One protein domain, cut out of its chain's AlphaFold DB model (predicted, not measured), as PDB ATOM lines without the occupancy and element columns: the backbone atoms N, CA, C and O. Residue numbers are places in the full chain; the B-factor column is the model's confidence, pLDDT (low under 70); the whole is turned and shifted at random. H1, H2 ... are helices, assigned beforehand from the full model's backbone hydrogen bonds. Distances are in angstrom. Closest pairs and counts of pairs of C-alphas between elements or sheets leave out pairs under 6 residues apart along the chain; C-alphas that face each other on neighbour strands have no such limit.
ATOM      1  N   GLU A 288      92.851 192.977  65.943       69.81
ATOM      2  CA  GLU A 288      91.795 191.966  65.943       69.81
ATOM      3  C   GLU A 288      92.372 190.550  65.831       69.81
ATOM      4  O   GLU A 288      91.923 189.653  66.539       69.81
ATOM      5  N   GLU A 289      93.392 190.340  64.992       71.88
ATOM      6  CA  GLU A 289      94.058 189.040  64.876       71.88
ATOM      7  C   GLU A 289      94.781 188.660  66.175       71.88
ATOM      8  O   GLU A 289      94.660 187.523  66.630       71.88
ATOM      9  N   TYR A 290      95.489 189.598  66.807       71.88
ATOM     10  CA  TYR A 290      96.146 189.330  68.087       71.88
ATOM     11  C   TYR A 290      95.140 189.063  69.210       71.88
ATOM     12  O   TYR A 290      95.287 188.084  69.939       71.88
ATOM     13  N   ALA A 291      94.086 189.878  69.322       72.69
ATOM     14  CA  ALA A 291      93.022 189.665  70.303       72.69
ATOM     15  C   ALA A 291      92.345 188.298  70.119       72.69
ATOM     16  O   ALA A 291      92.052 187.605  71.094       72.69
ATOM     17  N   PHE A 292      92.152 187.884  68.868       78.31
ATOM     18  CA  PHE A 292      91.621 186.574  68.521       78.31
ATOM     19  C   PHE A 292      92.548 185.428  68.949       78.31
ATOM     20  O   PHE A 292      92.089 184.484  69.593       78.31
ATOM     21  N   VAL A 293      93.850 185.518  68.654       78.69
ATOM     22  CA  VAL A 293      94.841 184.531  69.118       78.69
ATOM     23  C   VAL A 293      94.868 184.484  70.649       78.69
ATOM     24  O   VAL A 293      94.827 183.401  71.226       78.69
ATOM     25  N   GLN A 294      94.867 185.635  71.322       75.31
ATOM     26  CA  GLN A 294      94.897 185.699  72.781       75.31
ATOM     27  C   GLN A 294      93.659 185.047  73.412       75.31
ATOM     28  O   GLN A 294      93.805 184.241  74.327       75.31
ATOM     29  N   ALA A 295      92.461 185.309  72.884       81.38
ATOM     30  CA  ALA A 295      91.224 184.709  73.385       81.38
ATOM     31  C   ALA A 295      91.236 183.171  73.302       81.38
ATOM     32  O   ALA A 295      90.765 182.492  74.214       81.38
ATOM     33  N   ILE A 296      91.815 182.619  72.231       85.62
ATOM     34  CA  ILE A 296      92.000 181.172  72.053       85.62
ATOM     35  C   ILE A 296      92.930 180.602  73.129       85.62
ATOM     36  O   ILE A 296      92.637 179.562  73.720       85.62
ATOM     37  N   TRP A 297      94.042 181.286  73.403       83.19
ATOM     38  CA  TRP A 297      94.995 180.876  74.433       83.19
ATOM     39  C   TRP A 297      94.412 180.973  75.843       83.19
ATOM     40  O   TRP A 297      94.598 180.049  76.635       83.19
ATOM     41  N   ASP A 298      93.673 182.036  76.148       81.25
ATOM     42  CA  ASP A 298      93.007 182.208  77.440       81.25
ATOM     43  C   ASP A 298      91.973 181.095  77.676       81.25
ATOM     44  O   ASP A 298      91.900 180.521  78.763       81.25
ATOM     45  N   GLU A 299      91.219 180.707  76.644       89.06
ATOM     46  CA  GLU A 299      90.279 179.587  76.732       89.06
ATOM     47  C   GLU A 299      90.990 178.233  76.903       89.06
ATOM     48  O   GLU A 299      90.572 177.405  77.719       89.06
ATOM     49  N   LEU A 300      92.104 178.007  76.199       88.38
ATOM     50  CA  LEU A 300      92.942 176.824  76.413       88.38
ATOM     51  C   LEU A 300      93.524 176.777  77.826       88.38
ATOM     52  O   LEU A 300      93.647 175.684  78.377       88.38
ATOM     53  N   LYS A 301      93.842 177.926  78.435       85.38
ATOM     54  CA  LYS A 301      94.311 177.990  79.826       85.38
ATOM     55  C   LYS A 301      93.236 177.527  80.797       85.38
ATOM     56  O   LYS A 301      93.533 176.746  81.695       85.38
ATOM     57  N   VAL A 302      91.982 177.923  80.573       87.56
ATOM     58  CA  VAL A 302      90.841 177.442  81.367       87.56
ATOM     59  C   VAL A 302      90.705 175.923  81.267       87.56
ATOM     60  O   VAL A 302      90.471 175.258  82.278       87.56
ATOM     61  N   TYR A 303      90.879 175.352  80.071       90.50
ATOM     62  CA  TYR A 303      90.909 173.898  79.922       90.50
ATOM     63  C   TYR A 303      92.093 173.277  80.657       90.50
ATOM     64  O   TYR A 303      91.889 172.336  81.415       90.50
ATOM     65  N   PHE A 304      93.301 173.803  80.476       87.06
ATOM     66  CA  PHE A 304      94.497 173.304  81.147       87.06
ATOM     67  C   PHE A 304      94.316 173.268  82.669       87.06
ATOM     68  O   PHE A 304      94.467 172.213  83.278       87.06
ATOM     69  N   ASP A 305      93.868 174.372  83.268       86.25
ATOM     70  CA  ASP A 305      93.669 174.491  84.718       86.25
ATOM     71  C   ASP A 305      92.562 173.578  85.251       86.25
ATOM     72  O   ASP A 305      92.609 173.142  86.400       86.25
ATOM     73  N   LYS A 306      91.567 173.246  84.420       90.56
ATOM     74  CA  LYS A 306      90.539 172.259  84.772       90.56
ATOM     75  C   LYS A 306      91.133 170.852  84.926       90.56
ATOM     76  O   LYS A 306      90.645 170.091  85.762       90.56
ATOM     77  N   TYR A 307      92.115 170.490  84.100       90.06
ATOM     78  CA  TYR A 307      92.698 169.144  84.080       90.06
ATOM     79  C   TYR A 307      94.007 169.024  84.873       90.06
ATOM     80  O   TYR A 307      94.365 167.902  85.216       90.06
ATOM     81  N   ASP A 308      94.679 170.126  85.222       87.81
ATOM     82  CA  ASP A 308      95.832 170.142  86.137       87.81
ATOM     83  C   ASP A 308      95.367 169.954  87.591       87.81
ATOM     84  O   ASP A 308      95.200 170.897  88.378       87.81
ATOM     85  N   VAL A 309      95.104 168.697  87.957       81.38
ATOM     86  CA  VAL A 309      94.597 168.351  89.281       81.38
ATOM     87  C   VAL A 309      95.699 168.580  90.307       81.38
ATOM     88  O   VAL A 309      96.670 167.830  90.408       81.38
ATOM     89  N   GLY A 310      95.498 169.604  91.133       75.81
ATOM     90  CA  GLY A 310      96.449 170.002  92.167       75.81
ATOM     91  C   GLY A 310      97.310 171.208  91.802       75.81
ATOM     92  O   GLY A 310      98.140 171.572  92.630       75.81
ATOM     93  N   LEU A 311      97.076 171.849  90.644       76.88
ATOM     94  CA  LEU A 311      97.759 173.079  90.213       76.88
ATOM     95  C   LEU A 311      99.285 172.925  90.213       76.88
ATOM     96  O   LEU A 311     100.012 173.728  90.802       76.88
ATOM     97  N   LYS A 312      99.764 171.844  89.599       82.69
ATOM     98  CA  LYS A 312     101.188 171.493  89.561       82.69
ATOM     99  C   LYS A 312     101.948 172.316  88.520       82.69
ATOM    100  O   LYS A 312     103.174 172.363  88.568       82.69
ATOM    101  N   GLY A 313     101.230 172.957  87.596       78.56
ATOM    102  CA  GLY A 313     101.794 173.676  86.456       78.56
ATOM    103  C   GLY A 313     102.083 172.777  85.252       78.56
ATOM    104  O   GLY A 313     102.596 173.268  84.251       78.56
ATOM    105  N   HIS A 314     101.735 171.490  85.330       84.31
ATOM    106  CA  HIS A 314     101.926 170.509  84.270       84.31
ATOM    107  C   HIS A 314     100.816 169.450  84.276       84.31
ATOM    108  O   HIS A 314     100.261 169.111  85.323       84.31
ATOM    109  N   LEU A 315     100.537 168.875  83.107       85.19
ATOM    110  CA  LEU A 315      99.616 167.756  82.937       85.19
ATOM    111  C   LEU A 315     100.381 166.442  82.829       85.19
ATOM    112  O   LEU A 315     101.273 166.288  81.996       85.19
ATOM    113  N   ALA A 316      99.968 165.464  83.629       84.75
ATOM    114  CA  ALA A 316     100.386 164.080  83.469       84.75
ATOM    115  C   ALA A 316      99.562 163.372  82.376       84.75
ATOM    116  O   ALA A 316      98.461 163.793  82.014       84.75
ATOM    117  N   GLU A 317     100.051 162.221  81.904       83.81
ATOM    118  CA  GLU A 317      99.437 161.437  80.818       83.81
ATOM    119  C   GLU A 317      97.926 161.189  81.008       83.81
ATOM    120  O   GLU A 317      97.143 161.352  80.073       83.81
ATOM    121  N   ASN A 318      97.489 160.848  82.227       86.19
ATOM    122  CA  ASN A 318      96.073 160.587  82.514       86.19
ATOM    123  C   ASN A 318      95.202 161.855  82.459       86.19
ATOM    124  O   ASN A 318      94.063 161.791  82.002       86.19
ATOM    125  N   GLU A 319      95.719 162.996  82.916       88.94
ATOM    126  CA  GLU A 319      95.001 164.278  82.902       88.94
ATOM    127  C   GLU A 319      94.814 164.766  81.470       88.94
ATOM    128  O   GLU A 319      93.713 165.131  81.054       88.94
ATOM    129  N   LEU A 320      95.875 164.647  80.677       86.00
ATOM    130  CA  LEU A 320      95.833 164.935  79.259       86.00
ATOM    131  C   LEU A 320      94.912 163.968  78.500       86.00
ATOM    132  O   LEU A 320      94.161 164.396  77.626       86.00
ATOM    133  N   LYS A 321      94.911 162.674  78.848       86.81
ATOM    134  CA  LYS A 321      93.983 161.695  78.260       86.81
ATOM    135  C   LYS A 321      92.533 162.114  78.465       86.81
ATOM    136  O   LYS A 321      91.741 162.028  77.527       86.81
ATOM    137  N   ASN A 322      92.197 162.584  79.666       88.50
ATOM    138  CA  ASN A 322      90.854 163.067  79.972       88.50
ATOM    139  C   ASN A 322      90.501 164.284  79.113       88.50
ATOM    140  O   ASN A 322      89.418 164.308  78.535       88.50
ATOM    141  N   PHE A 323      91.424 165.235  78.930       89.88
ATOM    142  CA  PHE A 323      91.216 166.355  78.009       89.88
ATOM    143  C   PHE A 323      90.939 165.888  76.568       89.88
ATOM    144  O   PHE A 323      89.951 166.310  75.966       89.88
ATOM    145  N   LEU A 324      91.767 164.995  76.014       87.50
ATOM    146  CA  LEU A 324      91.619 164.515  74.633       87.50
ATOM    147  C   LEU A 324      90.273 163.807  74.404       87.50
ATOM    148  O   LEU A 324      89.637 163.995  73.367       87.50
ATOM    149  N   VAL A 325      89.819 163.023  75.381       86.94
ATOM    150  CA  VAL A 325      88.549 162.291  75.295       86.94
ATOM    151  C   VAL A 325      87.350 163.215  75.518       86.94
ATOM    152  O   VAL A 325      86.384 163.148  74.763       86.94
ATOM    153  N   GLU A 326      87.383 164.068  76.542       88.50
ATOM    154  CA  GLU A 326      86.227 164.888  76.928       88.50
ATOM    155  C   GLU A 326      86.047 166.123  76.040       88.50
ATOM    156  O   GLU A 326      84.913 166.517  75.768       88.50
ATOM    157  N   VAL A 327      87.145 166.739  75.592       86.94
ATOM    158  CA  VAL A 327      87.119 168.009  74.848       86.94
ATOM    159  C   VAL A 327      87.286 167.778  73.353       86.94
ATOM    160  O   VAL A 327      86.469 168.260  72.570       86.94
ATOM    161  N   LEU A 328      88.302 167.010  72.943       82.88
ATOM    162  CA  LEU A 328      88.545 166.733  71.519       82.88
ATOM    163  C   LEU A 328      87.738 165.546  70.980       82.88
ATOM    164  O   LEU A 328      87.713 165.332  69.770       82.88
ATOM    165  N   GLN A 329      87.048 164.804  71.855       83.12
ATOM    166  CA  GLN A 329      86.246 163.627  71.500       83.12
ATOM    167  C   GLN A 329      87.057 162.531  70.786       83.12
ATOM    168  O   GLN A 329      86.510 161.720  70.036       83.12
ATOM    169  N   GLU A 330      88.367 162.472  71.035       80.38
ATOM    170  CA  GLU A 330      89.254 161.463  70.461       80.38
ATOM    171  C   GLU A 330      89.178 160.183  71.307       80.38
ATOM    172  O   GLU A 330      89.836 160.036  72.335       80.38
ATOM    173  N   THR A 331      88.325 159.239  70.899       77.69
ATOM    174  CA  THR A 331      88.055 158.006  71.669       77.69
ATOM    175  C   THR A 331      88.798 156.776  71.151       77.69
ATOM    176  O   THR A 331      88.787 155.726  71.794       77.69
ATOM    177  N   ALA A 332      89.406 156.855  69.965       83.75
ATOM    178  CA  ALA A 332      90.104 155.725  69.365       83.75
ATOM    179  C   ALA A 332      91.510 155.583  69.961       83.75
ATOM    180  O   ALA A 332      92.332 156.488  69.861       83.75
ATOM    181  N   GLU A 333      91.823 154.408  70.509       79.88
ATOM    182  CA  GLU A 333      93.113 154.138  71.162       79.88
ATOM    183  C   GLU A 333      94.317 154.387  70.238       79.88
ATOM    184  O   GLU A 333      95.353 154.882  70.669       79.88
ATOM    185  N   ARG A 334      94.165 154.121  68.935       79.88
ATOM    186  CA  ARG A 334      95.196 154.415  67.932       79.88
ATOM    187  C   ARG A 334      95.458 155.916  67.766       79.88
ATOM    188  O   ARG A 334      96.615 156.295  67.616       79.88
ATOM    189  N   GLU A 335      94.408 156.734  67.766       78.06
ATOM    190  CA  GLU A 335      94.519 158.193  67.632       78.06
ATOM    191  C   GLU A 335      95.105 158.780  68.917       78.06
ATOM    192  O   GLU A 335      96.097 159.495  68.853       78.06
ATOM    193  N   LEU A 336      94.611 158.357  70.087       80.38
ATOM    194  CA  LEU A 336      95.182 158.740  71.383       80.38
ATOM    195  C   LEU A 336      96.680 158.422  71.458       80.38
ATOM    196  O   LEU A 336      97.478 159.298  71.774       80.38
ATOM    197  N   ASN A 337      97.085 157.202  71.089       79.88
ATOM    198  CA  ASN A 337      98.497 156.823  71.067       79.88
ATOM    199  C   ASN A 337      99.310 157.689  70.097       79.88
ATOM    200  O   ASN A 337     100.413 158.098  70.437       79.88
ATOM    201  N   TYR A 338      98.786 158.001  68.910       79.06
ATOM    202  CA  TYR A 338      99.461 158.893  67.963       79.06
ATOM    203  C   TYR A 338      99.637 160.310  68.525       79.06
ATOM    204  O   TYR A 338     100.702 160.908  68.366       79.06
ATOM    205  N   VAL A 339      98.616 160.834  69.202       78.31
ATOM    206  CA  VAL A 339      98.646 162.148  69.849       78.31
ATOM    207  C   VAL A 339      99.703 162.175  70.952       78.31
ATOM    208  O   VAL A 339     100.587 163.025  70.907       78.31
ATOM    209  N   PHE A 340      99.688 161.203  71.870       78.19
ATOM    210  CA  PHE A 340     100.696 161.093  72.930       78.19
ATOM    211  C   PHE A 340     102.110 160.950  72.372       78.19
ATOM    212  O   PHE A 340     103.018 161.652  72.804       78.19
ATOM    213  N   TRP A 341     102.303 160.086  71.371       75.00
ATOM    214  CA  TRP A 341     103.610 159.904  70.740       75.00
ATOM    215  C   TRP A 341     104.142 161.184  70.100       75.00
ATOM    216  O   TRP A 341     105.349 161.386  70.102       75.00
ATOM    217  N   ASN A 342     103.285 162.037  69.538       74.06
ATOM    218  CA  ASN A 342     103.744 163.301  68.969       74.06
ATOM    219  C   ASN A 342     103.929 164.386  70.021       74.06
ATOM    220  O   ASN A 342     104.874 165.154  69.897       74.06
ATOM    221  N   LEU A 343     103.091 164.433  71.055       72.44
ATOM    222  CA  LEU A 343     103.239 165.406  72.129       72.44
ATOM    223  C   LEU A 343     104.524 165.167  72.933       72.44
ATOM    224  O   LEU A 343     105.307 166.091  73.107       72.44
ATOM    225  N   PHE A 344     104.819 163.923  73.323       68.19
ATOM    226  CA  PHE A 344     106.047 163.586  74.062       68.19
ATOM    227  C   PHE A 344     107.325 163.620  73.206       68.19
ATOM    228  O   PHE A 344     108.419 163.414  73.718       68.19
ATOM    229  N   ARG A 345     107.223 163.870  71.894       63.41
ATOM    230  CA  ARG A 345     108.393 164.249  71.080       63.41
ATOM    231  C   ARG A 345     108.745 165.729  71.220       63.41
ATOM    232  O   ARG A 345     109.830 166.106  70.792       63.41
ATOM    233  N   VAL A 346     107.831 166.533  71.762       54.34
ATOM    234  CA  VAL A 346     108.002 167.967  72.040       54.34
ATOM    235  C   VAL A 346     108.430 168.204  73.502       54.34
ATOM    236  O   VAL A 346     109.038 169.232  73.787       54.34
ATOM    237  N   ASP A 347     108.211 167.218  74.382       59.41
ATOM    238  CA  ASP A 347     108.731 167.138  75.761       59.41
ATOM    239  C   ASP A 347     110.275 167.148  75.759       59.41
ATOM    240  O   ASP A 347     110.950 166.161  75.444       59.41
ATOM    241  N   SER A 348     110.830 168.325  76.046       47.75
ATOM    242  CA  SER A 348     112.244 168.646  75.828       47.75
ATOM    243  C   SER A 348     113.173 168.144  76.938       47.75
ATOM    244  O   SER A 348     114.375 168.001  76.702       47.75
ATOM    245  N   ASP A 349     112.653 167.897  78.140       54.66
ATOM    246  CA  ASP A 349     113.424 167.403  79.288       54.66
ATOM    247  C   ASP A 349     113.134 165.923  79.603       54.66
ATOM    248  O   ASP A 349     113.781 165.333  80.476       54.66
ATOM    249  N   SER A 350     112.250 165.295  78.813       62.34
ATOM    250  CA  SER A 350     111.862 163.885  78.909       62.34
ATOM    251  C   SER A 350     111.267 163.521  80.269       62.34
ATOM    252  O   SER A 350     111.351 162.358  80.692       62.34
ATOM    253  N   ASN A 351     110.691 164.501  80.970       69.12
ATOM    254  CA  ASN A 351     110.093 164.298  82.283       69.12
ATOM    255  C   ASN A 351     108.664 163.713  82.196       69.12
ATOM    256  O   ASN A 351     108.154 163.222  83.204       69.12
ATOM    257  N   LYS A 352     108.071 163.649  80.989       71.81
ATOM    258  CA  LYS A 352     106.694 163.206  80.697       71.81
ATOM    259  C   LYS A 352     105.599 164.065  81.333       71.81
ATOM    260  O   LYS A 352     104.460 163.609  81.477       71.81
ATOM    261  N   GLU A 353     105.936 165.284  81.704       75.94
ATOM    262  CA  GLU A 353     105.049 166.320  82.203       75.94
ATOM    263  C   GLU A 353     104.886 167.365  81.094       75.94
ATOM    264  O   GLU A 353     105.847 167.722  80.427       75.94
ATOM    265  N   VAL A 354     103.651 167.807  80.847       78.56
ATOM    266  CA  VAL A 354     103.349 168.753  79.763       78.56
ATOM    267  C   VAL A 354     102.920 170.072  80.375       78.56
ATOM    268  O   VAL A 354     101.851 170.138  80.991       78.56
ATOM    269  N   ASP A 355     103.720 171.120  80.217       80.38
ATOM    270  CA  ASP A 355     103.343 172.445  80.708       80.38
ATOM    271  C   ASP A 355     102.223 173.077  79.851       80.38
ATOM    272  O   ASP A 355     101.810 172.559  78.806       80.38
ATOM    273  N   PHE A 356     101.676 174.211  80.300       81.12
ATOM    274  CA  PHE A 356     100.583 174.881  79.581       81.12
ATOM    275  C   PHE A 356     100.949 175.264  78.144       81.12
ATOM    276  O   PHE A 356     100.118 175.217  77.232       81.12
ATOM    277  N   ASN A 357     102.194 175.651  77.944       73.50
ATOM    278  CA  ASN A 357     102.692 176.185  76.700       73.50
ATOM    279  C   ASN A 357     102.897 175.082  75.659       73.50
ATOM    280  O   ASN A 357     102.475 175.235  74.505       73.50
ATOM    281  N   GLU A 358     103.474 173.958  76.077       75.44
ATOM    282  CA  GLU A 358     103.593 172.728  75.298       75.44
ATOM    283  C   GLU A 358     102.209 172.190  74.936       75.44
ATOM    284  O   GLU A 358     101.934 171.908  73.765       75.44
ATOM    285  N   PHE A 359     101.305 172.137  75.919       84.25
ATOM    286  CA  PHE A 359      99.919 171.732  75.727       84.25
ATOM    287  C   PHE A 359      99.228 172.579  74.652       84.25
ATOM    288  O   PHE A 359      98.765 172.047  73.643       84.25
ATOM    289  N   ALA A 360      99.175 173.901  74.823       84.50
ATOM    290  CA  ALA A 360      98.439 174.775  73.916       84.50
ATOM    291  C   ALA A 360      99.039 174.779  72.500       84.50
ATOM    292  O   ALA A 360      98.306 174.637  71.518       84.50
ATOM    293  N   SER A 361     100.367 174.855  72.377       80.00
ATOM    294  CA  SER A 361     101.054 174.861  71.075       80.00
ATOM    295  C   SER A 361     100.818 173.563  70.301       80.00
ATOM    296  O   SER A 361     100.552 173.579  69.089       80.00
ATOM    297  N   PHE A 362     100.882 172.426  70.995       83.31
ATOM    298  CA  PHE A 362     100.631 171.130  70.390       83.31
ATOM    299  C   PHE A 362      99.163 170.960  70.001       83.31
ATOM    300  O   PHE A 362      98.897 170.624  68.848       83.31
ATOM    301  N   ILE A 363      98.214 171.228  70.907       87.81
ATOM    302  CA  ILE A 363      96.779 171.069  70.625       87.81
ATOM    303  C   ILE A 363      96.362 171.940  69.441       87.81
ATOM    304  O   ILE A 363      95.666 171.456  68.546       87.81
ATOM    305  N   LEU A 364      96.840 173.188  69.382       88.25
ATOM    306  CA  LEU A 364      96.535 174.083  68.272       88.25
ATOM    307  C   LEU A 364      97.080 173.543  66.945       88.25
ATOM    308  O   LEU A 364      96.343 173.386  65.973       88.25
ATOM    309  N   SER A 365      98.360 173.175  66.914       85.94
ATOM    310  CA  SER A 365      98.983 172.627  65.704       85.94
ATOM    311  C   SER A 365      98.318 171.332  65.247       85.94
ATOM    312  O   SER A 365      97.973 171.183  64.076       85.94
ATOM    313  N   HIS A 366      98.098 170.412  66.183       86.00
ATOM    314  CA  HIS A 366      97.528 169.103  65.918       86.00
ATOM    315  C   HIS A 366      96.108 169.219  65.358       86.00
ATOM    316  O   HIS A 366      95.805 168.642  64.313       86.00
ATOM    317  N   ALA A 367      95.248 170.016  65.994       89.06
ATOM    318  CA  ALA A 367      93.884 170.226  65.526       89.06
ATOM    319  C   ALA A 367      93.845 170.864  64.123       89.06
ATOM    320  O   ALA A 367      93.062 170.442  63.263       89.06
ATOM    321  N   GLY A 368      94.737 171.825  63.859       89.75
ATOM    322  CA  GLY A 368      94.927 172.433  62.543       89.75
ATOM    323  C   GLY A 368      95.320 171.431  61.456       89.75
ATOM    324  O   GLY A 368      94.686 171.369  60.397       89.75
ATOM    325  N   GLU A 369      96.340 170.614  61.725       87.94
ATOM    326  CA  GLU A 369      96.823 169.574  60.812       87.94
ATOM    327  C   GLU A 369      95.748 168.524  60.523       87.94
ATOM    328  O   GLU A 369      95.491 168.199  59.360       87.94
ATOM    329  N   ILE A 370      95.082 168.016  61.563       86.62
ATOM    330  CA  ILE A 370      94.039 166.997  61.425       86.62
ATOM    331  C   ILE A 370      92.849 167.534  60.635       86.62
ATOM    332  O   ILE A 370      92.347 166.841  59.746       86.62
ATOM    333  N   SER A 371      92.414 168.766  60.900       90.50
ATOM    334  CA  SER A 371      91.326 169.390  60.144       90.50
ATOM    335  C   SER A 371      91.667 169.511  58.659       90.50
ATOM    336  O   SER A 371      90.889 169.072  57.807       90.50
ATOM    337  N   LEU A 372      92.868 170.002  58.332       92.31
ATOM    338  CA  LEU A 372      93.312 170.125  56.945       92.31
ATOM    339  C   LEU A 372      93.430 168.757  56.259       92.31
ATOM    340  O   LEU A 372      93.018 168.599  55.109       92.31
ATOM    341  N   GLN A 373      93.950 167.746  56.960       88.50
ATOM    342  CA  GLN A 373      94.026 166.378  56.445       88.50
ATOM    343  C   GLN A 373      92.634 165.791  56.182       88.50
ATOM    344  O   GLN A 373      92.408 165.189  55.127       88.50
ATOM    345  N   ARG A 374      91.688 165.961  57.117       89.38
ATOM    346  CA  ARG A 374      90.292 165.512  56.977       89.38
ATOM    347  C   ARG A 374      89.613 166.213  55.800       89.38
ATOM    348  O   ARG A 374      88.954 165.538  55.010       89.38
ATOM    349  N   PHE A 375      89.836 167.518  55.640       92.88
ATOM    350  CA  PHE A 375      89.369 168.284  54.488       92.88
ATOM    351  C   PHE A 375      89.952 167.735  53.180       92.88
ATOM    352  O   PHE A 375      89.191 167.371  52.288       92.88
ATOM    353  N   HIS A 376      91.279 167.591  53.077       91.69
ATOM    354  CA  HIS A 376      91.956 167.140  51.855       91.69
ATOM    355  C   HIS A 376      91.492 165.756  51.380       91.69
ATOM    356  O   HIS A 376      91.344 165.541  50.179       91.69
ATOM    357  N   ARG A 377      91.194 164.824  52.298       89.06
ATOM    358  CA  ARG A 377      90.670 163.485  51.953       89.06
ATOM    359  C   ARG A 377      89.361 163.526  51.156       89.06
ATOM    360  O   ARG A 377      89.060 162.564  50.456       89.06
ATOM    361  N   GLN A 378      88.593 164.607  51.274       90.19
ATOM    362  CA  GLN A 378      87.323 164.804  50.570       90.19
ATOM    363  C   GLN A 378      87.493 165.561  49.243       90.19
ATOM    364  O   GLN A 378      86.522 165.739  48.512       90.19
ATOM    365  N   GLN A 379      88.710 166.010  48.923       90.88
ATOM    366  CA  GLN A 379      88.993 166.843  47.760       90.88
ATOM    367  C   GLN A 379      89.507 166.032  46.562       90.88
ATOM    368  O   GLN A 379      90.047 164.932  46.719       90.88
ATOM    369  N   PRO A 380      89.392 166.577  45.336       85.38
ATOM    370  CA  PRO A 380      90.024 165.997  44.159       85.38
ATOM    371  C   PRO A 380      91.540 165.848  44.335       85.38
ATOM    372  O   PRO A 380      92.206 166.701  44.931       85.38
ATOM    373  N   LYS A 381      92.106 164.783  43.752       80.88
ATOM    374  CA  LYS A 381      93.559 164.558  43.743       80.88
ATOM    375  C   LYS A 381      94.282 165.782  43.168       80.88
ATOM    376  O   LYS A 381      93.991 166.198  42.051       80.88
ATOM    377  N   GLY A 382      95.245 166.313  43.922       80.19
ATOM    378  CA  GLY A 382      96.086 167.444  43.513       80.19
ATOM    379  C   GLY A 382      95.677 168.809  44.076       80.19
ATOM    380  O   GLY A 382      96.398 169.778  43.848       80.19
ATOM    381  N   LYS A 383      94.576 168.917  44.836       90.19
ATOM    382  CA  LYS A 383      94.246 170.165  45.541       90.19
ATOM    383  C   LYS A 383      95.251 170.437  46.666       90.19
ATOM    384  O   LYS A 383      95.458 169.581  47.521       90.19
ATOM    385  N   VAL A 384      95.854 171.629  46.657       90.88
ATOM    386  CA  VAL A 384      96.914 172.055  47.600       90.88
ATOM    387  C   VAL A 384      96.718 173.481  48.131       90.88
ATOM    388  O   VAL A 384      97.637 174.085  48.685       90.88
ATOM    389  N   SER A 385      95.529 174.045  47.936       94.00
ATOM    390  CA  SER A 385      95.183 175.404  48.346       94.00
ATOM    391  C   SER A 385      93.732 175.499  48.810       94.00
ATOM    392  O   SER A 385      92.936 174.586  48.575       94.00
ATOM    393  N   LEU A 386      93.424 176.593  49.501       95.12
ATOM    394  CA  LEU A 386      92.146 176.931  50.107       95.12
ATOM    395  C   LEU A 386      91.695 178.296  49.583       95.12
ATOM    396  O   LEU A 386      92.489 179.243  49.545       95.12
ATOM    397  N   ASP A 387      90.425 178.401  49.208       94.50
ATOM    398  CA  ASP A 387      89.749 179.698  49.120       94.50
ATOM    399  C   ASP A 387      89.299 180.188  50.512       94.50
ATOM    400  O   ASP A 387      89.511 179.516  51.524       94.50
ATOM    401  N   GLY A 388      88.691 181.376  50.590       90.81
ATOM    402  CA  GLY A 388      88.291 181.968  51.871       90.81
ATOM    403  C   GLY A 388      87.225 181.164  52.628       90.81
ATOM    404  O   GLY A 388      87.258 181.107  53.858       90.81
ATOM    405  N   ALA A 389      86.305 180.505  51.919       91.19
ATOM    406  CA  ALA A 389      85.272 179.683  52.546       91.19
ATOM    407  C   ALA A 389      85.861 178.366  53.070       91.19
ATOM    408  O   ALA A 389      85.523 177.918  54.166       91.19
ATOM    409  N   GLU A 390      86.780 177.773  52.315       94.25
ATOM    410  CA  GLU A 390      87.493 176.555  52.694       94.25
ATOM    411  C   GLU A 390      88.465 176.795  53.853       94.25
ATOM    412  O   GLU A 390      88.553 175.966  54.758       94.25
ATOM    413  N   PHE A 391      89.143 177.946  53.864       93.31
ATOM    414  CA  PHE A 391      89.978 178.390  54.979       93.31
ATOM    415  C   PHE A 391      89.149 178.504  56.260       93.31
ATOM    416  O   PHE A 391      89.504 177.909  57.279       93.31
ATOM    417  N   TYR A 392      88.004 179.194  56.192       91.94
ATOM    418  CA  TYR A 392      87.072 179.308  57.314       91.94
ATOM    419  C   TYR A 392      86.591 177.938  57.795       91.94
ATOM    420  O   TYR A 392      86.588 177.673  58.994       91.94
ATOM    421  N   LEU A 393      86.210 177.048  56.874       91.12
ATOM    422  CA  LEU A 393      85.728 175.712  57.215       91.12
ATOM    423  C   LEU A 393      86.802 174.879  57.926       91.12
ATOM    424  O   LEU A 393      86.517 174.264  58.953       91.12
ATOM    425  N   CYS A 394      88.034 174.869  57.408       92.31
ATOM    426  CA  CYS A 394      89.143 174.146  58.032       92.31
ATOM    427  C   CYS A 394      89.425 174.684  59.438       92.31
ATOM    428  O   CYS A 394      89.581 173.901  60.376       92.31
ATOM    429  N   LEU A 395      89.435 176.007  59.603       90.31
ATOM    430  CA  LEU A 395      89.661 176.644  60.894       90.31
ATOM    431  C   LEU A 395      88.524 176.344  61.887       90.31
ATOM    432  O   LEU A 395      88.775 175.958  63.026       90.31
ATOM    433  N   SER A 396      87.275 176.439  61.430       88.69
ATOM    434  CA  SER A 396      86.079 176.138  62.221       88.69
ATOM    435  C   SER A 396      86.050 174.707  62.721       88.69
ATOM    436  O   SER A 396      85.660 174.459  63.857       88.69
ATOM    437  N   ASN A 397      86.425 173.764  61.863       89.12
ATOM    438  CA  ASN A 397      86.409 172.352  62.208       89.12
ATOM    439  C   ASN A 397      87.567 171.979  63.131       89.12
ATOM    440  O   ASN A 397      87.386 171.116  63.984       89.12
ATOM    441  N   ALA A 398      88.733 172.615  62.969       89.69
ATOM    442  CA  ALA A 398      89.891 172.377  63.826       89.69
ATOM    443  C   ALA A 398      89.578 172.724  65.284       89.69
ATOM    444  O   ALA A 398      89.860 171.945  66.186       89.69
ATOM    445  N   TYR A 399      88.955 173.878  65.509       89.88
ATOM    446  CA  TYR A 399      88.861 174.461  66.843       89.88
ATOM    447  C   TYR A 399      87.430 174.559  67.366       89.88
ATOM    448  O   TYR A 399      87.152 175.368  68.235       89.88
ATOM    449  N   SER A 400      86.516 173.726  66.869       88.25
ATOM    450  CA  SER A 400      85.095 173.734  67.260       88.25
ATOM    451  C   SER A 400      84.842 173.508  68.760       88.25
ATOM    452  O   SER A 400      83.758 173.818  69.250       88.25
ATOM    453  N   PHE A 401      85.830 172.974  69.484       85.88
ATOM    454  CA  PHE A 401      85.807 172.793  70.937       85.88
ATOM    455  C   PHE A 401      86.059 174.094  71.723       85.88
ATOM    456  O   PHE A 401      85.812 174.144  72.930       85.88
ATOM    457  N   LEU A 402      86.546 175.140  71.053       86.56
ATOM    458  CA  LEU A 402      86.708 176.475  71.610       86.56
ATOM    459  C   LEU A 402      85.435 177.280  71.353       86.56
ATOM    460  O   LEU A 402      85.003 177.467  70.217       86.56
ATOM    461  N   SER A 403      84.834 177.806  72.411       81.88
ATOM    462  CA  SER A 403      83.677 178.694  72.337       81.88
ATOM    463  C   SER A 403      83.995 180.026  71.648       81.88
ATOM    464  O   SER A 403      83.066 180.689  71.161       81.88
ATOM    465  N   THR A 404      85.280 180.382  71.568       70.69
ATOM    466  CA  THR A 404      85.833 181.500  70.790       70.69
ATOM    467  C   THR A 404      85.873 181.232  69.271       70.69
ATOM    468  O   THR A 404      85.959 182.185  68.493       70.69
ATOM    469  N   MET A 405      85.704 179.982  68.803       74.38
ATOM    470  CA  MET A 405      85.910 179.577  67.400       74.38
ATOM    471  C   MET A 405      84.663 179.042  66.667       74.38
ATOM    472  O   MET A 405      83.931 178.208  67.193       74.38
ATOM    473  N   PRO A 406      84.467 179.404  65.382       60.94
ATOM    474  CA  PRO A 406      84.542 180.745  64.819       60.94
ATOM    475  C   PRO A 406      83.157 181.400  64.866       60.94
ATOM    476  O   PRO A 406      82.200 180.937  64.239       60.94
ATOM    477  N   LYS A 407      83.051 182.514  65.589       57.09
ATOM    478  CA  LYS A 407      81.837 183.346  65.596       57.09
ATOM    479  C   LYS A 407      81.983 184.621  64.758       57.09
ATOM    480  O   LYS A 407      80.972 185.208  64.388       57.09
ATOM    481  N   GLU A 408      83.204 184.990  64.365       66.44
ATOM    482  CA  GLU A 408      83.492 186.226  63.628       66.44
ATOM    483  C   GLU A 408      84.057 185.941  62.231       66.44
ATOM    484  O   GLU A 408      85.250 185.701  62.044       66.44
ATOM    485  N   LYS A 409      83.185 185.967  61.217       70.50
ATOM    486  CA  LYS A 409      83.593 185.784  59.811       70.50
ATOM    487  C   LYS A 409      84.569 186.860  59.332       70.50
ATOM    488  O   LYS A 409      85.415 186.562  58.491       70.50
ATOM    489  N   ASP A 410      84.465 188.069  59.874       79.81
ATOM    490  CA  ASP A 410      85.264 189.215  59.440       79.81
ATOM    491  C   ASP A 410      86.735 189.062  59.851       79.81
ATOM    492  O   ASP A 410      87.627 189.228  59.020       79.81
ATOM    493  N   THR A 411      87.001 188.616  61.081       78.50
ATOM    494  CA  THR A 411      88.360 188.356  61.587       78.50
ATOM    495  C   THR A 411      89.061 187.258  60.781       78.50
ATOM    496  O   THR A 411      90.202 187.421  60.346       78.50
ATOM    497  N   VAL A 412      88.354 186.164  60.474       84.94
ATOM    498  CA  VAL A 412      88.898 185.079  59.638       84.94
ATOM    499  C   VAL A 412      89.167 185.545  58.204       84.94
ATOM    500  O   VAL A 412      90.158 185.132  57.601       84.94
ATOM    501  N   ALA A 413      88.328 186.426  57.651       85.12
ATOM    502  CA  ALA A 413      88.554 187.010  56.332       85.12
ATOM    503  C   ALA A 413      89.803 187.909  56.305       85.12
ATOM    504  O   ALA A 413      90.571 187.853  55.342       85.12
ATOM    505  N   THR A 414      90.043 188.690  57.362       83.25
ATOM    506  CA  THR A 414      91.270 189.489  57.529       83.25
ATOM    507  C   THR A 414      92.509 188.596  57.553       83.25
ATOM    508  O   THR A 414      93.434 188.811  56.766       83.25
ATOM    509  N   ILE A 415      92.489 187.532  58.360       83.06
ATOM    510  CA  ILE A 415      93.576 186.545  58.430       83.06
ATOM    511  C   ILE A 415      93.805 185.895  57.060       83.06
ATOM    512  O   ILE A 415      94.934 185.840  56.578       83.06
ATOM    513  N   PHE A 416      92.743 185.447  56.385       87.19
ATOM    514  CA  PHE A 416      92.841 184.844  55.053       87.19
ATOM    515  C   PHE A 416      93.495 185.793  54.042       87.19
ATOM    516  O   PHE A 416      94.418 185.397  53.327       87.19
ATOM    517  N   ASN A 417      93.043 187.051  53.998       83.88
ATOM    518  CA  ASN A 417      93.579 188.071  53.097       83.88
ATOM    519  C   ASN A 417      95.058 188.352  53.342       83.88
ATOM    520  O   ASN A 417      95.804 188.605  52.398       83.88
ATOM    521  N   ARG A 418      95.487 188.253  54.595       79.88
ATOM    522  CA  ARG A 418      96.884 188.390  54.955       79.88
ATOM    523  C   ARG A 418      97.714 187.186  54.531       79.88
ATOM    524  O   ARG A 418      98.721 187.348  53.851       79.88
ATOM    525  N   VAL A 419      97.290 185.979  54.905       80.31
ATOM    526  CA  VAL A 419      98.042 184.743  54.635       80.31
ATOM    527  C   VAL A 419      98.188 184.497  53.128       80.31
ATOM    528  O   VAL A 419      99.207 183.962  52.693       80.31
ATOM    529  N   ARG A 420      97.206 184.910  52.310       83.19
ATOM    530  CA  ARG A 420      97.314 184.821  50.842       83.19
ATOM    531  C   ARG A 420      98.223 185.896  50.229       83.19
ATOM    532  O   ARG A 420      98.735 185.688  49.131       83.19
ATOM    533  N   GLY A 421      98.404 187.041  50.892       79.06
ATOM    534  CA  GLY A 421      99.086 188.207  50.325       79.06
ATOM    535  C   GLY A 421      98.463 188.644  48.992       79.06
ATOM    536  O   GLY A 421      97.257 188.871  48.887       79.06
ATOM    537  N   GLU A 422      99.275 188.724  47.939       75.00
ATOM    538  CA  GLU A 422      98.808 189.056  46.583       75.00
ATOM    539  C   GLU A 422      98.125 187.881  45.863       75.00
ATOM    540  O   GLU A 422      97.477 188.070  44.832       75.00
ATOM    541  N   GLN A 423      98.245 186.659  46.388       82.12
ATOM    542  CA  GLN A 423      97.681 185.473  45.754       82.12
ATOM    543  C   GLN A 423      96.159 185.402  45.956       82.12
ATOM    544  O   GLN A 423      95.629 185.902  46.954       82.12
ATOM    545  N   PRO A 424      95.426 184.751  45.035       86.25
ATOM    546  CA  PRO A 424      93.981 184.572  45.168       86.25
ATOM    547  C   PRO A 424      93.598 183.489  46.190       86.25
ATOM    548  O   PRO A 424      92.466 183.477  46.664       86.25
ATOM    549  N   LEU A 425      94.517 182.571  46.515       93.69
ATOM    550  CA  LEU A 425      94.287 181.406  47.373       93.69
ATOM    551  C   LEU A 425      95.412 181.263  48.403       93.69
ATOM    552  O   LEU A 425      96.551 181.648  48.143       93.69
ATOM    553  N   VAL A 426      95.108 180.624  49.532       90.25
ATOM    554  CA  VAL A 426      96.102 180.233  50.541       90.25
ATOM    555  C   VAL A 426      96.575 178.813  50.246       90.25
ATOM    556  O   VAL A 426      95.760 177.907  50.117       90.25
ATOM    557  N   SER A 427      97.883 178.575  50.146       90.75
ATOM    558  CA  SER A 427      98.401 177.205  50.032       90.75
ATOM    559  C   SER A 427      98.239 176.444  51.353       90.75
ATOM    560  O   SER A 427      98.227 177.041  52.426       90.75
ATOM    561  N   TYR A 428      98.174 175.112  51.307       90.62
ATOM    562  CA  TYR A 428      98.168 174.279  52.518       90.62
ATOM    563  C   TYR A 428      99.373 174.561  53.420       90.62
ATOM    564  O   TYR A 428      99.230 174.651  54.636       90.62
ATOM    565  N   ALA A 429     100.544 174.768  52.815       81.38
ATOM    566  CA  ALA A 429     101.745 175.174  53.534       81.38
ATOM    567  C   ALA A 429     101.582 176.556  54.186       81.38
ATOM    568  O   ALA A 429     101.981 176.732  55.328       81.38
ATOM    569  N   GLY A 430     100.956 177.519  53.500       77.69
ATOM    570  CA  GLY A 430     100.652 178.839  54.057       77.69
ATOM    571  C   GLY A 430      99.690 178.774  55.246       77.69
ATOM    572  O   GLY A 430      99.945 179.403  56.267       77.69
ATOM    573  N   PHE A 431      98.637 177.956  55.151       87.25
ATOM    574  CA  PHE A 431      97.700 177.706  56.251       87.25
ATOM    575  C   PHE A 431      98.402 177.109  57.476       87.25
ATOM    576  O   PHE A 431      98.270 177.638  58.577       87.25
ATOM    577  N   LEU A 432      99.187 176.043  57.289       82.12
ATOM    578  CA  LEU A 432      99.904 175.396  58.392       82.12
ATOM    579  C   LEU A 432     101.004 176.290  58.970       82.12
ATOM    580  O   LEU A 432     101.160 176.334  60.184       82.12
ATOM    581  N   ASN A 433     101.721 177.046  58.135       75.31
ATOM    582  CA  ASN A 433     102.693 178.027  58.613       75.31
ATOM    583  C   ASN A 433     102.020 179.094  59.470       75.31
ATOM    584  O   ASN A 433     102.537 179.425  60.529       75.31
ATOM    585  N   TRP A 434     100.860 179.606  59.056       80.62
ATOM    586  CA  TRP A 434     100.110 180.551  59.876       80.62
ATOM    587  C   TRP A 434      99.694 179.930  61.215       80.62
ATOM    588  O   TRP A 434      99.937 180.530  62.257       80.62
ATOM    589  N   ILE A 435      99.164 178.703  61.222       83.31
ATOM    590  CA  ILE A 435      98.840 178.022  62.483       83.31
ATOM    591  C   ILE A 435     100.090 177.887  63.349       83.31
ATOM    592  O   ILE A 435     100.052 178.241  64.515       83.31
ATOM    593  N   HIS A 436     101.211 177.436  62.800       74.00
ATOM    594  CA  HIS A 436     102.422 177.185  63.579       74.00
ATOM    595  C   HIS A 436     103.133 178.450  64.064       74.00
ATOM    596  O   HIS A 436     103.751 178.395  65.119       74.00
ATOM    597  N   HIS A 437     103.057 179.554  63.316       67.38
ATOM    598  CA  HIS A 437     103.826 180.781  63.571       67.38
ATOM    599  C   HIS A 437     102.993 181.970  64.065       67.38
ATOM    600  O   HIS A 437     103.563 182.906  64.619       67.38
ATOM    601  N   ALA A 438     101.668 181.930  63.927       70.31
ATOM    602  CA  ALA A 438     100.776 182.953  64.466       70.31
ATOM    603  C   ALA A 438      99.886 182.421  65.595       70.31
ATOM    604  O   ALA A 438      99.743 183.084  66.613       70.31
ATOM    605  N   LEU A 439      99.310 181.224  65.437       77.88
ATOM    606  CA  LEU A 439      98.302 180.715  66.371       77.88
ATOM    607  C   LEU A 439      98.900 179.856  67.493       77.88
ATOM    608  O   LEU A 439      98.625 180.075  68.663       77.88
ATOM    609  N   ALA A 440      99.731 178.883  67.137       73.94
ATOM    610  CA  ALA A 440     100.367 177.905  68.018       73.94
ATOM    611  C   ALA A 440     101.800 178.297  68.407       73.94
ATOM    612  O   ALA A 440     102.482 177.565  69.116       73.94
TER     613      ALA A 440
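What this domain is: This is residues 288 to 440 of the 446 residues of the protein "Predicted protein" of Hordeum vulgare subsp. vulgare (UniProt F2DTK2). The long helix H4 runs through the middle, with H7 side by side with its later part and H5 packed crosswise on residues 367 to 375, while the other long helix, H1, crosses the first turns of H4 and spans from the small group of H2 and H3 at one end of the domain to H6 at the other. Two short antiparallel pairings tie links together, one near each end, and residues 377 to 382 stick out as a free loop. The printed part has 153 residues with seven named helices, H1 to H7 in chain order, and no named strand; the class is all helix. It is compact, with a radius of gyration of the C-alphas of 16.0 A, and spans 48 by 34 by 27 A.

Where its parts are: H4, the longest helix, covers residues 356 to 376 and is 30.1 A long, from C-alpha 356 at (100.583, 174.881, 79.581) to C-alpha 376 at (91.956, 167.140, 51.855). H1, residues 288 to 307, measures 29.2 A and begins at C-alpha 288 at (91.795, 191.966, 65.943). H2 covers residues 317 to 326, 14.2 A; H3 residues 333 to 343, 15.2 A; H5 residues 388 to 398, 15.4 A; H6 residues 409 to 420, 16.4 A. H7, residues 428 to 439, is 15.3 A long and ends at C-alpha 439 at (98.302, 180.715, 66.371).

How they stand to each other: H4 is the hub, touching H1, H3, H5 and H7. H4 and H7 run opposite ways at a shallow tilt of 20 degrees; their closest C-alphas, of Ser 365 and His 436, are 6.1 A apart. H4 touches H5 at a steep tilt of 53 degrees, closest at C-alphas 367 and 398, 4.8 A. H1 touches H4 with residues 297 to 304 alone, closest at C-alphas 300 and 360, 6.4 A. H3 and H4 only just touch, with 3 pairs of C-alphas within 8 A, closest at Leu 343 and Phe 362, 6.5 A. H2 touches H1, closest at C-alphas 319 and 307, 5.5 A. H6 touches H5, closest at C-alphas 416 and 388, 6.3 A. H4 and H6 are apart. In each of the seven helices every O i to N i+4 pair is within hydrogen-bond range.

The domain as a whole: The two C-alphas farthest apart, of Gly 310 and Glu 422, are 49.5 A apart. The printed part has no cut. The links H3 to H4 and H4 to H5 are long. The mean pLDDT of the printed part is 82.0; it is under 70 at residue 288, residues 344 to 351, residues 406 to 408 and residue 437.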